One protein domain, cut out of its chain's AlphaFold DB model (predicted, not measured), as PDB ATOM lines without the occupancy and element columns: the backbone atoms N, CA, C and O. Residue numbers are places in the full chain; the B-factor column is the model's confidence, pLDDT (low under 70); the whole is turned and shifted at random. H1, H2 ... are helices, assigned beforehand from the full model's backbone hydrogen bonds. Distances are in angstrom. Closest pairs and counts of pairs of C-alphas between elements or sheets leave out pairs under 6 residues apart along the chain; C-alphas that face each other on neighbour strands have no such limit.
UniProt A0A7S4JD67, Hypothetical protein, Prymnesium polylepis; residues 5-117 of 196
ATOM      1  N   GLU A   5      56.618 127.483-129.588       88.94
ATOM      2  CA  GLU A   5      58.014 127.311-129.154       88.94
ATOM      3  C   GLU A   5      58.357 128.243-127.984       88.94
ATOM      4  O   GLU A   5      58.798 127.788-126.933       88.94
ATOM      5  N   LEU A   6      58.020 129.533-128.111       91.62
ATOM      6  CA  LEU A   6      58.241 130.522-127.054       91.62
ATOM      7  C   LEU A   6      57.530 130.138-125.746       91.62
ATOM      8  O   LEU A   6      58.058 130.398-124.668       91.62
ATOM      9  N   PHE A   7      56.347 129.517-125.816       92.94
ATOM     10  CA  PHE A   7      55.664 128.999-124.626       92.94
ATOM     11  C   PHE A   7      56.386 127.780-124.028       92.94
ATOM     12  O   PHE A   7      56.534 127.708-122.809       92.94
ATOM     13  N   LEU A   8      56.861 126.840-124.849       91.94
ATOM     14  CA  LEU A   8      57.586 125.651-124.378       91.94
ATOM     15  C   LEU A   8      58.907 126.009-123.681       91.94
ATOM     16  O   LEU A   8      59.224 125.414-122.648       91.94
ATOM     17  N   ASP A   9      59.624 127.011-124.194       91.56
ATOM     18  CA  ASP A   9      60.856 127.517-123.585       91.56
ATOM     19  C   ASP A   9      60.564 128.315-122.302       91.56
ATOM     20  O   ASP A   9      61.142 128.040-121.251       91.56
ATOM     21  N   THR A  10      59.624 129.272-122.338       94.00
ATOM     22  CA  THR A  10      59.321 130.128-121.165       94.00
ATOM     23  C   THR A  10      58.625 129.397-120.017       94.00
ATOM     24  O   THR A  10      58.787 129.792-118.864       94.00
ATOM     25  N   SER A  11      57.879 128.324-120.297       93.94
ATOM     26  CA  SER A  11      57.278 127.466-119.264       93.94
ATOM     27  C   SER A  11      58.260 126.460-118.653       93.94
ATOM     28  O   SER A  11      57.920 125.802-117.671       93.94
ATOM     29  N   GLY A  12      59.458 126.306-119.233       95.31
ATOM     30  CA  GLY A  12      60.435 125.292-118.835       95.31
ATOM     31  C   GLY A  12      60.026 123.851-119.171       95.31
ATOM     32  O   GLY A  12      60.741 122.922-118.796       95.31
ATOM     33  N   LEU A  13      58.910 123.638-119.884       95.69
ATOM     34  CA  LEU A  13      58.397 122.296-120.175       95.69
ATOM     35  C   LEU A  13      59.420 121.453-120.939       95.69
ATOM     36  O   LEU A  13      59.636 120.301-120.583       95.69
ATOM     37  N   LYS A  14      60.099 122.035-121.933       95.31
ATOM     38  CA  LYS A  14      61.136 121.336-122.703       95.31
ATOM     39  C   LYS A  14      62.201 120.706-121.794       95.31
ATOM     40  O   LYS A  14      62.477 119.516-121.912       95.31
ATOM     41  N   HIS A  15      62.714 121.474-120.832       96.56
ATOM     42  CA  HIS A  15      63.695 120.990-119.861       96.56
ATOM     43  C   HIS A  15      63.131 119.868-118.976       96.56
ATOM     44  O   HIS A  15      63.811 118.876-118.733       96.56
ATOM     45  N   ILE A  16      61.875 119.981-118.531       97.06
ATOM     46  CA  ILE A  16      61.211 118.939-117.733       97.06
ATOM     47  C   ILE A  16      61.109 117.622-118.524       97.06
ATOM     48  O   ILE A  16      61.456 116.568-117.991       97.06
ATOM     49  N   LEU A  17      60.687 117.670-119.792       96.75
ATOM     50  CA  LEU A  17      60.572 116.483-120.650       96.75
ATOM     51  C   LEU A  17      61.945 115.850-120.945       96.75
ATOM     52  O   LEU A  17      62.075 114.627-120.904       96.75
ATOM     53  N   GLU A  18      62.980 116.667-121.174       96.56
ATOM     54  CA  GLU A  18      64.370 116.208-121.323       96.56
ATOM     55  C   GLU A  18      64.875 115.495-120.057       96.56
ATOM     56  O   GLU A  18      65.466 114.418-120.152       96.56
ATOM     57  N   GLN A  19      64.606 116.042-118.865       97.31
ATOM     58  CA  GLN A  19      64.995 115.411-117.599       97.31
ATOM     59  C   GLN A  19      64.272 114.075-117.367       97.31
ATOM     60  O   GLN A  19      64.920 113.099-116.991       97.31
ATOM     61  N   ILE A  20      62.969 113.991-117.666       97.25
ATOM     62  CA  ILE A  20      62.212 112.728-117.605       97.25
ATOM     63  C   ILE A  20      62.815 111.688-118.566       97.25
ATOM     64  O   ILE A  20      62.983 110.528-118.190       97.25
ATOM     65  N   TYR A  21      63.180 112.086-119.789       96.44
ATOM     66  CA  TYR A  21      63.806 111.204-120.780       96.44
ATOM     67  C   TYR A  21      65.167 110.661-120.322       96.44
ATOM     68  O   TYR A  21      65.409 109.451-120.381       96.44
ATOM     69  N   VAL A  22      66.041 111.534-119.813       95.62
ATOM     70  CA  VAL A  22      67.351 111.139-119.269       95.62
ATOM     71  C   VAL A  22      67.183 110.235-118.042       95.62
ATOM     72  O   VAL A  22      67.890 109.232-117.920       95.62
ATOM     73  N   GLY A  23      66.217 110.546-117.175       95.38
ATOM     74  CA  GLY A  23      65.839 109.734-116.021       95.38
ATOM     75  C   GLY A  23      65.411 108.315-116.408       95.38
ATOM     76  O   GLY A  23      66.013 107.346-115.943       95.38
ATOM     77  N   CYS A  24      64.476 108.179-117.357       94.44
ATOM     78  CA  CYS A  24      64.028 106.878-117.869       94.44
ATOM     79  C   CYS A  24      65.192 106.045-118.436       94.44
ATOM     80  O   CYS A  24      65.309 104.858-118.137       94.44
ATOM     81  N   CYS A  25      66.101 106.663-119.197       92.62
ATOM     82  CA  CYS A  25      67.283 105.980-119.737       92.62
ATOM     83  C   CYS A  25      68.265 105.504-118.645       92.62
ATOM     84  O   CYS A  25      68.922 104.470-118.801       92.62
ATOM     85  N   ARG A  26      68.384 106.259-117.545       93.31
ATOM     86  CA  ARG A  26      69.305 105.986-116.432       93.31
ATOM     87  C   ARG A  26      68.758 104.936-115.466       93.31
ATOM     88  O   ARG A  26      69.477 104.006-115.106       93.31
ATOM     89  N   GLU A  27      67.521 105.112-115.020       94.38
ATOM     90  CA  GLU A  27      66.900 104.331-113.941       94.38
ATOM     91  C   GLU A  27      66.130 103.115-114.457       94.38
ATOM     92  O   GLU A  27      65.963 102.136-113.727       94.38
ATOM     93  N   LYS A  28      65.745 103.147-115.739       94.88
ATOM     94  CA  LYS A  28      65.107 102.052-116.476       94.88
ATOM     95  C   LYS A  28      63.847 101.533-115.773       94.88
ATOM     96  O   LYS A  28      63.809 100.357-115.400       94.88
ATOM     97  N   PRO A  29      62.837 102.388-115.531       96.69
ATOM     98  CA  PRO A  29      61.589 101.954-114.920       96.69
ATOM     99  C   PRO A  29      60.904 100.856-115.745       96.69
ATOM    100  O   PRO A  29      60.930 100.880-116.978       96.69
ATOM    101  N   ASP A  30      60.259  99.919-115.049       95.50
ATOM    102  CA  ASP A  30      59.333  98.934-115.623       95.50
ATOM    103  C   ASP A  30      58.004  99.560-116.091       95.50
ATOM    104  O   ASP A  30      57.297  98.970-116.906       95.50
ATOM    105  N   LYS A  31      57.653 100.746-115.573       95.75
ATOM    106  CA  LYS A  31      56.411 101.472-115.873       95.75
ATOM    107  C   LYS A  31      56.628 102.977-115.895       95.75
ATOM    108  O   LYS A  31      57.135 103.551-114.934       95.75
ATOM    109  N   LEU A  32      56.156 103.624-116.957       96.00
ATOM    110  CA  LEU A  32      56.412 105.041-117.189       96.00
ATOM    111  C   LEU A  32      55.634 105.977-116.266       96.00
ATOM    112  O   LEU A  32      56.237 106.780-115.566       96.00
ATOM    113  N   CYS A  33      54.302 105.893-116.266       96.19
ATOM    114  CA  CYS A  33      53.453 106.840-115.542       96.19
ATOM    115  C   CYS A  33      53.810 106.976-114.050       96.19
ATOM    116  O   CYS A  33      54.048 108.106-113.622       96.19
ATOM    117  N   PRO A  34      53.928 105.889-113.259       96.94
ATOM    118  CA  PRO A  34      54.336 106.014-111.860       96.94
ATOM    119  C   PRO A  34      55.759 106.561-111.687       96.94
ATOM    120  O   PRO A  34      55.968 107.368-110.786       96.94
ATOM    121  N   TYR A  35      56.707 106.225-112.574       97.69
ATOM    122  CA  TYR A  35      58.040 106.843-112.561       97.69
ATOM    123  C   TYR A  35      57.967 108.360-112.787       97.69
ATOM    124  O   TYR A  35      58.563 109.124-112.035       97.69
ATOM    125  N   VAL A  36      57.196 108.819-113.779       97.06
ATOM    126  CA  VAL A  36      57.021 110.251-114.076       97.06
ATOM    127  C   VAL A  36      56.383 110.993-112.899       97.06
ATOM    128  O   VAL A  36      56.819 112.093-112.564       97.06
ATOM    129  N   VAL A  37      55.375 110.404-112.251       96.88
ATOM    130  CA  VAL A  37      54.700 111.017-111.097       96.88
ATOM    131  C   VAL A  37      55.633 111.122-109.890       96.88
ATOM    132  O   VAL A  37      55.670 112.181-109.262       96.88
ATOM    133  N   GLU A  38      56.414 110.083-109.586       96.69
ATOM    134  CA  GLU A  38      57.413 110.106-108.509       96.69
ATOM    135  C   GLU A  38      58.533 111.113-108.817       96.69
ATOM    136  O   GLU A  38      58.751 112.049-108.049       96.69
ATOM    137  N   PHE A  39      59.131 111.029-110.010       97.50
ATOM    138  CA  PHE A  39      60.171 111.944-110.483       97.50
ATOM    139  C   PHE A  39      59.748 113.420-110.391       97.50
ATOM    140  O   PHE A  39      60.504 114.265-109.900       97.50
ATOM    141  N   LEU A  40      58.535 113.756-110.845       97.25
ATOM    142  CA  LEU A  40      58.014 115.123-110.767       97.25
ATOM    143  C   LEU A  40      57.664 115.538-109.332       97.25
ATOM    144  O   LEU A  40      57.797 116.716-108.994       97.25
ATOM    145  N   SER A  41      57.249 114.599-108.483       95.50
ATOM    146  CA  SER A  41      56.967 114.868-107.070       95.50
ATOM    147  C   SER A  41      58.240 115.166-106.279       95.50
ATOM    148  O   SER A  41      58.229 116.090-105.468       95.50
ATOM    149  N   ASP A  42      59.340 114.473-106.565       96.69
ATOM    150  CA  ASP A  42      60.621 114.686-105.887       96.69
ATOM    151  C   ASP A  42      61.325 115.960-106.371       96.69
ATOM    152  O   ASP A  42      61.735 116.798-105.565       96.69
ATOM    153  N   ASN A  43      61.412 116.163-107.690       97.12
ATOM    154  CA  ASN A  43      62.131 117.304-108.266       97.12
ATOM    155  C   ASN A  43      61.319 118.613-108.229       97.12
ATOM    156  O   ASN A  43      61.894 119.701-108.171       97.12
ATOM    157  N   TYR A  44      59.982 118.535-108.239       96.38
ATOM    158  CA  TYR A  44      59.091 119.696-108.374       96.38
ATOM    159  C   TYR A  44      57.915 119.674-107.378       96.38
ATOM    160  O   TYR A  44      56.828 120.173-107.681       96.38
ATOM    161  N   ALA A  45      58.132 119.159-106.161       94.31
ATOM    162  CA  ALA A  45      57.123 118.907-105.119       94.31
ATOM    163  C   ALA A  45      56.014 119.964-104.958       94.31
ATOM    164  O   ALA A  45      54.838 119.623-104.820       94.31
ATOM    165  N   LYS A  46      56.356 121.262-104.957       94.81
ATOM    166  CA  LYS A  46      55.373 122.356-104.806       94.81
ATOM    167  C   LYS A  46      54.435 122.484-106.008       94.81
ATOM    168  O   LYS A  46      53.276 122.850-105.830       94.81
ATOM    169  N   SER A  47      54.945 122.212-107.205       93.75
ATOM    170  CA  SER A  47      54.214 122.316-108.466       93.75
ATOM    171  C   SER A  47      53.424 121.039-108.750       93.75
ATOM    172  O   SER A  47      52.269 121.134-109.151       93.75
ATOM    173  N   ALA A  48      53.999 119.862-108.470       94.19
ATOM    174  CA  ALA A  48      53.345 118.563-108.637       94.19
ATOM    175  C   ALA A  48      52.082 118.420-107.767       94.19
ATOM    176  O   ALA A  48      51.031 118.029-108.268       94.19
ATOM    177  N   LYS A  49      52.136 118.852-106.495       92.88
ATOM    178  CA  LYS A  49      50.995 118.824-105.550       92.88
ATOM    179  C   LYS A  49      49.774 119.661-105.964       92.88
ATOM    180  O   LYS A  49      48.745 119.593-105.301       92.88
ATOM    181  N   GLN A  50      49.877 120.475-107.016       91.69
ATOM    182  CA  GLN A  50      48.759 121.274-107.535       91.69
ATOM    183  C   GLN A  50      47.929 120.536-108.598       91.69
ATOM    184  O   GLN A  50      46.869 121.042-108.977       91.69
ATOM    185  N   SER A  51      48.375 119.366-109.074       91.56
ATOM    186  CA  SER A  51      47.625 118.562-110.048       91.56
ATOM    187  C   SER A  51      46.245 118.164-109.518       91.56
ATOM    188  O   SER A  51      45.976 118.202-108.311       91.56
ATOM    189  N   VAL A  52      45.316 117.844-110.415       85.69
ATOM    190  CA  VAL A  52      44.020 117.267-110.038       85.69
ATOM    191  C   VAL A  52      44.239 115.903-109.384       85.69
ATOM    192  O   VAL A  52      43.716 115.687-108.295       85.69
ATOM    193  N   ALA A  53      45.087 115.047-109.962       84.44
ATOM    194  CA  ALA A  53      45.420 113.713-109.461       84.44
ATOM    195  C   ALA A  53      45.881 113.707-107.997       84.44
ATOM    196  O   ALA A  53      45.365 112.944-107.183       84.44
ATOM    197  N   GLN A  54      46.807 114.598-107.627       85.06
ATOM    198  CA  GLN A  54      47.316 114.687-106.251       85.06
ATOM    199  C   GLN A  54      46.262 115.223-105.268       85.06
ATOM    200  O   GLN A  54      46.340 114.950-104.074       85.06
ATOM    201  N   ARG A  55      45.256 115.966-105.748       84.88
ATOM    202  CA  ARG A  55      44.131 116.458-104.933       84.88
ATOM    203  C   ARG A  55      42.978 115.456-104.832       84.88
ATOM    204  O   ARG A  55      42.245 115.494-103.849       84.88
ATOM    205  N   SER A  56      42.816 114.575-105.818       84.69
ATOM    206  CA  SER A  56      41.813 113.503-105.840       84.69
ATOM    207  C   SER A  56      42.337 112.152-105.334       84.69
ATOM    208  O   SER A  56      41.577 111.186-105.322       84.69
ATOM    209  N   ASN A  57      43.601 112.080-104.894       84.50
ATOM    210  CA  ASN A  57      44.311 110.845-104.534       84.50
ATOM    211  C   ASN A  57      44.306 109.793-105.661       84.50
ATOM    212  O   ASN A  57      44.188 108.595-105.401       84.50
ATOM    213  N   HIS A  58      44.420 110.233-106.917       86.88
ATOM    214  CA  HIS A  58      44.545 109.323-108.049       86.88
ATOM    215  C   HIS A  58      45.949 108.715-108.084       86.88
ATOM    216  O   HIS A  58      46.942 109.421-108.266       86.88
ATOM    217  N   ASP A  59      46.024 107.396-107.934       85.56
ATOM    218  CA  ASP A  59      47.277 106.652-107.991       85.56
ATOM    219  C   ASP A  59      47.722 106.423-109.450       85.56
ATOM    220  O   ASP A  59      46.891 106.226-110.340       85.56
ATOM    221  N   ALA A  60      49.032 106.453-109.697       89.06
ATOM    222  CA  ALA A  60      49.655 105.995-110.946       89.06
ATOM    223  C   ALA A  60      50.261 104.580-110.799       89.06
ATOM    224  O   ALA A  60      50.763 104.000-111.764       89.06
ATOM    225  N   GLY A  61      50.205 104.017-109.591       92.31
ATOM    226  CA  GLY A  61      50.793 102.751-109.192       92.31
ATOM    227  C   GLY A  61      52.235 102.910-108.714       92.31
ATOM    228  O   GLY A  61      52.709 103.991-108.383       92.31
ATOM    229  N   THR A  62      52.963 101.796-108.712       94.94
ATOM    230  CA  THR A  62      54.391 101.749-108.365       94.94
ATOM    231  C   THR A  62      55.220 101.246-109.541       94.94
ATOM    232  O   THR A  62      54.798 100.322-110.257       94.94
ATOM    233  N   TRP A  63      56.400 101.844-109.713       96.62
ATOM    234  CA  TRP A  63      57.443 101.418-110.646       96.62
ATOM    235  C   TRP A  63      58.603 100.743-109.893       96.62
ATOM    236  O   TRP A  63      58.703 100.822-108.666       96.62
ATOM    237  N   LYS A  64      59.479 100.057-110.629       95.75
ATOM    238  CA  LYS A  64      60.731  99.462-110.145       95.75
ATOM    239  C   LYS A  64      61.827  99.573-111.216       95.75
ATOM    240  O   LYS A  64      61.528  99.404-112.397       95.75
ATOM    241  N   PRO A  65      63.100  99.786-110.838       95.25
ATOM    242  CA  PRO A  65      64.209  99.825-111.791       95.25
ATOM    243  C   PRO A  65      64.544  98.426-112.332       95.25
ATOM    244  O   PRO A  65      64.789  97.481-111.569       95.25
ATOM    245  N   MET A  66      64.623  98.290-113.656       91.81
ATOM    246  CA  MET A  66      64.944  97.038-114.345       91.81
ATOM    247  C   MET A  66      66.447  96.738-114.322       91.81
ATOM    248  O   MET A  66      67.184  96.983-115.278       91.81
ATOM    249  N   LYS A  67      66.904  96.130-113.223       89.12
ATOM    250  CA  LYS A  67      68.318  95.768-112.996       89.12
ATOM    251  C   LYS A  67      68.914  94.834-114.058       89.12
ATOM    252  O   LYS A  67      70.111  94.898-114.310       89.12
ATOM    253  N   ASN A  68      68.087  93.994-114.681       86.25
ATOM    254  CA  ASN A  68      68.525  93.011-115.677       86.25
ATOM    255  C   ASN A  68      68.616  93.592-117.100       86.25
ATOM    256  O   ASN A  68      69.086  92.905-118.003       86.25
ATOM    257  N   PHE A  69      68.169  94.835-117.319       86.38
ATOM    258  CA  PHE A  69      68.198  95.472-118.631       86.38
ATOM    259  C   PHE A  69      69.454  96.337-118.795       86.38
ATOM    260  O   PHE A  69      69.600  97.409-118.199       86.38
ATOM    261  N   VAL A  70      70.374  95.889-119.645       84.69
ATOM    262  CA  VAL A  70      71.525  96.674-120.105       84.69
ATOM    263  C   VAL A  70      71.424  96.761-121.628       84.69
ATOM    264  O   VAL A  70      71.734  95.772-122.288       84.69
ATOM    265  N   PRO A  71      70.961  97.890-122.200       81.75
ATOM    266  CA  PRO A  71      70.882  98.033-123.649       81.75
ATOM    267  C   PRO A  71      72.301  98.006-124.226       81.75
ATOM    268  O   PRO A  71      73.114  98.886-123.949       81.75
ATOM    269  N   LEU A  72      72.601  96.968-125.008       87.00
ATOM    270  CA  LEU A  72      73.913  96.743-125.621       87.00
ATOM    271  C   LEU A  72      74.113  97.599-126.877       87.00
ATOM    272  O   LEU A  72      75.236  97.788-127.335       87.00
ATOM    273  N   ASN A  73      73.021  98.093-127.460       91.94
ATOM    274  CA  ASN A  73      73.027  98.939-128.643       91.94
ATOM    275  C   ASN A  73      71.863  99.943-128.614       91.94
ATOM    276  O   ASN A  73      70.937  99.840-127.806       91.94
ATOM    277  N   LYS A  74      71.919 100.918-129.527       92.19
ATOM    278  CA  LYS A  74      70.904 101.969-129.662       92.19
ATOM    279  C   LYS A  74      69.501 101.405-129.949       92.19
ATOM    280  O   LYS A  74      68.539 101.884-129.361       92.19
ATOM    281  N   LEU A  75      69.395 100.371-130.788       93.06
ATOM    282  CA  LEU A  75      68.113  99.772-131.182       93.06
ATOM    283  C   LEU A  75      67.359  99.179-129.982       93.06
ATOM    284  O   LEU A  75      66.160  99.393-129.855       93.06
ATOM    285  N   GLN A  76      68.057  98.491-129.074       91.69
ATOM    286  CA  GLN A  76      67.466  97.962-127.838       91.69
ATOM    287  C   GLN A  76      66.978  99.070-126.900       91.69
ATOM    288  O   GLN A  76      65.980  98.885-126.209       91.69
ATOM    289  N   LEU A  77      67.667 100.218-126.860       90.94
ATOM    290  CA  LEU A  77      67.219 101.377-126.086       90.94
ATOM    291  C   LEU A  77      65.963 102.010-126.706       90.94
ATOM    292  O   LEU A  77      65.042 102.345-125.970       90.94
ATOM    293  N   GLU A  78      65.912 102.150-128.033       90.75
ATOM    294  CA  GLU A  78      64.732 102.663-128.746       90.75
ATOM    295  C   GLU A  78      63.522 101.734-128.556       90.75
ATOM    296  O   GLU A  78      62.479 102.202-128.112       90.75
ATOM    297  N   GLN A  79      63.694 100.419-128.749       91.94
ATOM    298  CA  GLN A  79      62.657  99.409-128.484       91.94
ATOM    299  C   GLN A  79      62.130  99.483-127.047       91.94
ATOM    300  O   GLN A  79      60.925  99.540-126.844       91.94
ATOM    301  N   TYR A  80      63.021  99.565-126.052       93.31
ATOM    302  CA  TYR A  80      62.619  99.731-124.654       93.31
ATOM    303  C   TYR A  80      61.786 101.000-124.419       93.31
ATOM    304  O   TYR A  80      60.793 100.953-123.699       93.31
ATOM    305  N   LEU A  81      62.172 102.137-125.005       93.06
ATOM    306  CA  LEU A  81      61.450 103.400-124.830       93.06
ATOM    307  C   LEU A  81      60.085 103.399-125.539       93.06
ATOM    308  O   LEU A  81      59.150 104.032-125.041       93.06
ATOM    309  N   ASP A  82      59.960 102.685-126.658       92.25
ATOM    310  CA  ASP A  82      58.689 102.477-127.354       92.25
ATOM    311  C   ASP A  82      57.774 101.515-126.568       92.25
ATOM    312  O   ASP A  82      56.621 101.866-126.312       92.25
ATOM    313  N   ASP A  83      58.291 100.376-126.085       91.81
ATOM    314  CA  ASP A  83      57.571  99.414-125.226       91.81
ATOM    315  C   ASP A  83      57.092 100.056-123.908       91.81
ATOM    316  O   ASP A  83      56.000  99.772-123.413       91.81
ATOM    317  N   LEU A  84      57.900 100.962-123.347       93.75
ATOM    318  CA  LEU A  84      57.580 101.762-122.161       93.75
ATOM    319  C   LEU A  84      56.482 102.816-122.426       93.75
ATOM    320  O   LEU A  84      55.918 103.370-121.481       93.75
ATOM    321  N   GLY A  85      56.174 103.117-123.693       93.38
ATOM    322  CA  GLY A  85      55.205 104.143-124.084       93.38
ATOM    323  C   GLY A  85      55.724 105.577-123.935       93.38
ATOM    324  O   GLY A  85      54.934 106.501-123.736       93.38
ATOM    325  N   MET A  86      57.043 105.790-124.034       94.62
ATOM    326  CA  MET A  86      57.667 107.093-123.774       94.62
ATOM    327  C   MET A  86      57.194 108.182-124.738       94.62
ATOM    328  O   MET A  86      56.758 109.255-124.318       94.62
ATOM    329  N   ARG A  87      57.237 107.889-126.041       93.31
ATOM    330  CA  ARG A  87      56.802 108.802-127.101       93.31
ATOM    331  C   ARG A  87      55.352 109.295-126.916       93.31
ATOM    332  O   ARG A  87      55.185 110.509-126.794       93.31
ATOM    333  N   PRO A  88      54.319 108.425-126.851       95.12
ATOM    334  CA  PRO A  88      52.933 108.886-126.763       95.12
ATOM    335  C   PRO A  88      52.638 109.682-125.483       95.12
ATOM    336  O   PRO A  88      51.817 110.600-125.525       95.12
ATOM    337  N   LEU A  89      53.317 109.404-124.360       95.12
ATOM    338  CA  LEU A  89      53.155 110.215-123.149       95.12
ATOM    339  C   LEU A  89      53.722 111.632-123.332       95.12
ATOM    340  O   LEU A  89      53.029 112.610-123.044       95.12
ATOM    341  N   LEU A  90      54.957 111.760-123.829       95.88
ATOM    342  CA  LEU A  90      55.592 113.067-124.046       95.88
ATOM    343  C   LEU A  90      54.844 113.904-125.095       95.88
ATOM    344  O   LEU A  90      54.682 115.115-124.916       95.88
ATOM    345  N   GLU A  91      54.350 113.268-126.159       94.56
ATOM    346  CA  GLU A  91      53.523 113.909-127.186       94.56
ATOM    347  C   GLU A  91      52.200 114.421-126.580       94.56
ATOM    348  O   GLU A  91      51.891 115.604-126.737       94.56
ATOM    349  N   ARG A  92      51.484 113.612-125.778       94.81
ATOM    350  CA  ARG A  92      50.243 114.023-125.081       94.81
ATOM    351  C   ARG A  92      50.461 115.183-124.103       94.81
ATOM    352  O   ARG A  92      49.658 116.119-124.082       94.81
ATOM    353  N   ILE A  93      51.545 115.159-123.316       95.94
ATOM    354  CA  ILE A  93      51.900 116.270-122.411       95.94
ATOM    355  C   ILE A  93      52.153 117.547-123.223       95.94
ATOM    356  O   ILE A  93      51.625 118.608-122.885       95.94
ATOM    357  N   THR A  94      52.925 117.449-124.308       95.75
ATOM    358  CA  THR A  94      53.279 118.596-125.158       95.75
ATOM    359  C   THR A  94      52.049 119.187-125.847       95.75
ATOM    360  O   THR A  94      51.848 120.401-125.797       95.75
ATOM    361  N   GLU A  95      51.187 118.347-126.432       93.69
ATOM    362  CA  GLU A  95      49.949 118.778-127.089       93.69
ATOM    363  C   GLU A  95      49.037 119.524-126.107       93.69
ATOM    364  O   GLU A  95      48.661 120.677-126.358       93.69
ATOM    365  N   LYS A  96      48.727 118.918-124.949       92.19
ATOM    366  CA  LYS A  96      47.866 119.566-123.951       92.19
ATOM    367  C   LYS A  96      48.510 120.818-123.362       92.19
ATOM    368  O   LYS A  96      47.793 121.790-123.132       92.19
ATOM    369  N   ALA A  97      49.830 120.872-123.192       93.38
ATOM    370  CA  ALA A  97      50.502 122.081-122.722       93.38
ATOM    371  C   ALA A  97      50.409 123.234-123.734       93.38
ATOM    372  O   ALA A  97      50.066 124.350-123.349       93.38
ATOM    373  N   VAL A  98      50.645 122.980-125.027       92.94
ATOM    374  CA  VAL A  98      50.528 124.002-126.086       92.94
ATOM    375  C   VAL A  98      49.078 124.469-126.262       92.94
ATOM    376  O   VAL A  98      48.845 125.665-126.474       92.94
ATOM    377  N   ARG A  99      48.110 123.548-126.143       91.00
ATOM    378  CA  ARG A  99      46.670 123.815-126.282       91.00
ATOM    379  C   ARG A  99      46.083 124.577-125.092       91.00
ATOM    380  O   ARG A  99      45.369 125.553-125.301       91.00
ATOM    381  N   LEU A 100      46.358 124.134-123.864       89.62
ATOM    382  CA  LEU A 100      45.772 124.690-122.636       89.62
ATOM    383  C   LEU A 100      46.576 125.866-122.065       89.62
ATOM    384  O   LEU A 100      46.015 126.687-121.344       89.62
ATOM    385  N   ARG A 101      47.881 125.937-122.365       91.00
ATOM    386  CA  ARG A 101      48.845 126.908-121.813       91.00
ATOM    387  C   ARG A 101      48.717 127.081-120.290       91.00
ATOM    388  O   ARG A 101      48.495 128.199-119.817       91.00
ATOM    389  N   PRO A 102      48.820 125.991-119.505       91.62
ATOM    390  CA  PRO A 102      48.644 126.061-118.060       91.62
ATOM    391  C   PRO A 102      49.727 126.938-117.422       91.62
ATOM    392  O   PRO A 102      50.879 126.949-117.854       91.62
ATOM    393  N   SER A 103      49.379 127.613-116.325       91.50
ATOM    394  CA  SER A 103      50.343 128.346-115.491       91.50
ATOM    395  C   SER A 103      51.336 127.430-114.763       91.50
ATOM    396  O   SER A 103      52.380 127.893-114.314       91.50
ATOM    397  N   ASN A 104      51.017 126.139-114.641       94.62
ATOM    398  CA  ASN A 104      51.852 125.118-114.024       94.62
ATOM    399  C   ASN A 104      51.880 123.870-114.925       94.62
ATOM    400  O   ASN A 104      50.978 123.032-114.886       94.62
ATOM    401  N   VAL A 105      52.925 123.760-115.749       95.69
ATOM    402  CA  VAL A 105      53.124 122.626-116.670       95.69
ATOM    403  C   VAL A 105      53.482 121.317-115.958       95.69
ATOM    404  O   VAL A 105      53.183 120.250-116.484       95.69
ATOM    405  N   VAL A 106      54.053 121.374-114.748       97.19
ATOM    406  CA  VAL A 106      54.351 120.179-113.933       97.19
ATOM    407  C   VAL A 106      53.057 119.529-113.447       97.19
ATOM    408  O   VAL A 106      52.910 118.316-113.557       97.19
ATOM    409  N   ALA A 107      52.107 120.325-112.945       95.62
ATOM    410  CA  ALA A 107      50.796 119.825-112.531       95.62
ATOM    411  C   ALA A 107      50.072 119.135-113.697       95.62
ATOM    412  O   ALA A 107      49.601 118.014-113.529       95.62
ATOM    413  N   LEU A 108      50.081 119.753-114.888       95.31
ATOM    414  CA  LEU A 108      49.539 119.132-116.098       95.31
ATOM    415  C   LEU A 108      50.259 117.817-116.438       95.31
ATOM    416  O   LEU A 108      49.592 116.841-116.750       95.31
ATOM    417  N   ALA A 109      51.592 117.764-116.382       96.19
ATOM    418  CA  ALA A 109      52.338 116.544-116.695       96.19
ATOM    419  C   ALA A 109      52.002 115.385-115.734       96.19
ATOM    420  O   ALA A 109      51.847 114.251-116.184       96.19
ATOM    421  N   VAL A 110      51.813 115.676-114.440       96.19
ATOM    422  CA  VAL A 110      51.307 114.702-113.455       96.19
ATOM    423  C   VAL A 110      49.876 114.275-113.792       96.19
ATOM    424  O   VAL A 110      49.595 113.082-113.802       96.19
ATOM    425  N   ASP A 111      48.984 115.216-114.120       94.50
ATOM    426  CA  ASP A 111      47.603 114.894-114.501       94.50
ATOM    427  C   ASP A 111      47.526 114.026-115.768       94.50
ATOM    428  O   ASP A 111      46.734 113.089-115.832       94.50
ATOM    429  N   VAL A 112      48.384 114.278-116.759       95.06
ATOM    430  CA  VAL A 112      48.472 113.465-117.982       95.06
ATOM    431  C   VAL A 112      49.012 112.064-117.682       95.06
ATOM    432  O   VAL A 112      48.478 111.088-118.205       95.06
ATOM    433  N   ALA A 113      50.024 111.938-116.817       94.81
ATOM    434  CA  ALA A 113      50.561 110.638-116.409       94.81
ATOM    435  C   ALA A 113      49.545 109.807-115.599       94.81
ATOM    436  O   ALA A 113      49.483 108.589-115.764       94.81
ATOM    437  N   CYS A 114      48.717 110.454-114.772       93.06
ATOM    438  CA  CYS A 114      47.618 109.820-114.036       93.06
ATOM    439  C   CYS A 114      46.344 109.588-114.875       93.06
ATOM    440  O   CYS A 114      45.449 108.885-114.415       93.06
ATOM    441  N   GLY A 115      46.228 110.174-116.074       90.25
ATOM    442  CA  GLY A 115      45.015 110.120-116.903       90.25
ATOM    443  C   GLY A 115      43.859 111.006-116.410       90.25
ATOM    444  O   GLY A 115      42.718 110.818-116.827       90.25
ATOM    445  N   THR A 116      44.127 111.972-115.529       86.69
ATOM    446  CA  THR A 116      43.152 112.950-115.003       86.69
ATOM    447  C   THR A 116      43.080 114.233-115.838       86.69
ATOM    448  O   THR A 116      42.260 115.110-115.566       86.69
ATOM    449  N   ASP A 117      43.897 114.354-116.882       82.19
ATOM    450  CA  ASP A 117      44.049 115.516-117.763       82.19
ATOM    451  C   ASP A 117      42.819 115.866-118.620       82.19
ATOM    452  O   ASP A 117      42.815 116.901-119.293       82.19
TER     453      ASP A 117
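AT A GLANCE: This is residues 5 to 117 of the 196 residues of the protein "Hypothetical protein" of Prymnesium polylepis (UniProt A0A7S4JD67). Two long helices, H2 and H7, run nearly antiparallel, and H3 and H8 lie over the gap between them; together these four enclose a core. The short helices H4 and H5 pack on H8, while H1 sits by one end of the H2 and H7 pair and H6 by the other end, reached by a long link that carries no named helix. The printed part has 113 residues with eight named helices, H1 to H8 in order along the chain, and no named strand; the class is all helix. The whole is compact, with a radius of gyration of the C-alphas of 13.9 A and spans of 41 by 32 by 20 A.

HOW THE PARTS SIT: Start at H2, residues 13 to 27, and H7, residues 86 to 100: they are close but not clearly touching, with Leu 17 and Leu 90 their closest C-alphas at 6.9 A, and run opposite ways at a shallow tilt of 17 degrees. Next look at H8, residues 105 to 114, the hub, touching five helices. It touches H7 at a steep tilt of 50 degrees, opposite ways, the closest C-alphas being Ile 93 and Ala 109, 5.7 A. H3, residues 32 to 43, touches H8 at a shallow tilt of 33 degrees, only just short of steep, opposite ways; the closest C-alphas are Cys 33 and Ala 113, 4.9 A. With residues 20 to 24 alone H2 only just touches H3, with 3 pairs of C-alphas within 8 A; the closest are Ile 20 and Val 36, 6.7 A. H2 and H8 touch only at their ends, and only just, with 3 such pairs; the closest C-alphas are Leu 13 and Val 105, 6.3 A. H4, residues 45 to 48, touches H8, with C-alphas 48 and 107 closest at 4.8 A. H5, residues 52 to 56, touches H8 too, with C-alphas 53 and 111 closest at 5.6 A. H1, residues 5 to 10, and H6, residues 74 to 83, touch no helix; the closest C-alphas of H1 and H2 are 8 and 14, 5.8 A, and those of H6 and H2 are 77 and 25, 7.8 A. In H1, H2, H3, H5, H6, H7 and H8 every O i to N i+4 pair is within hydrogen-bond range; H4 is too short for one.

IN THESE COORDINATES: Find C-alpha 13 at (58.397, 122.296, -120.175); from there H2 runs 20.8 A to C-alpha 27. H7 runs 21.3 A from C-alpha 86, H3 16.2 A, H6 14.3 A. H8 runs 14.2 A and ends at C-alpha 114, (47.618, 109.820, -114.036).

THE WHOLE: The C-alphas of Ser 56 and Asn 73, the two farthest apart, are 41.3 A from each other, at either end of the long link from H5 to H6; the other links are tight. The printed part has no cut, and no printed residue is under 70 in pLDDT.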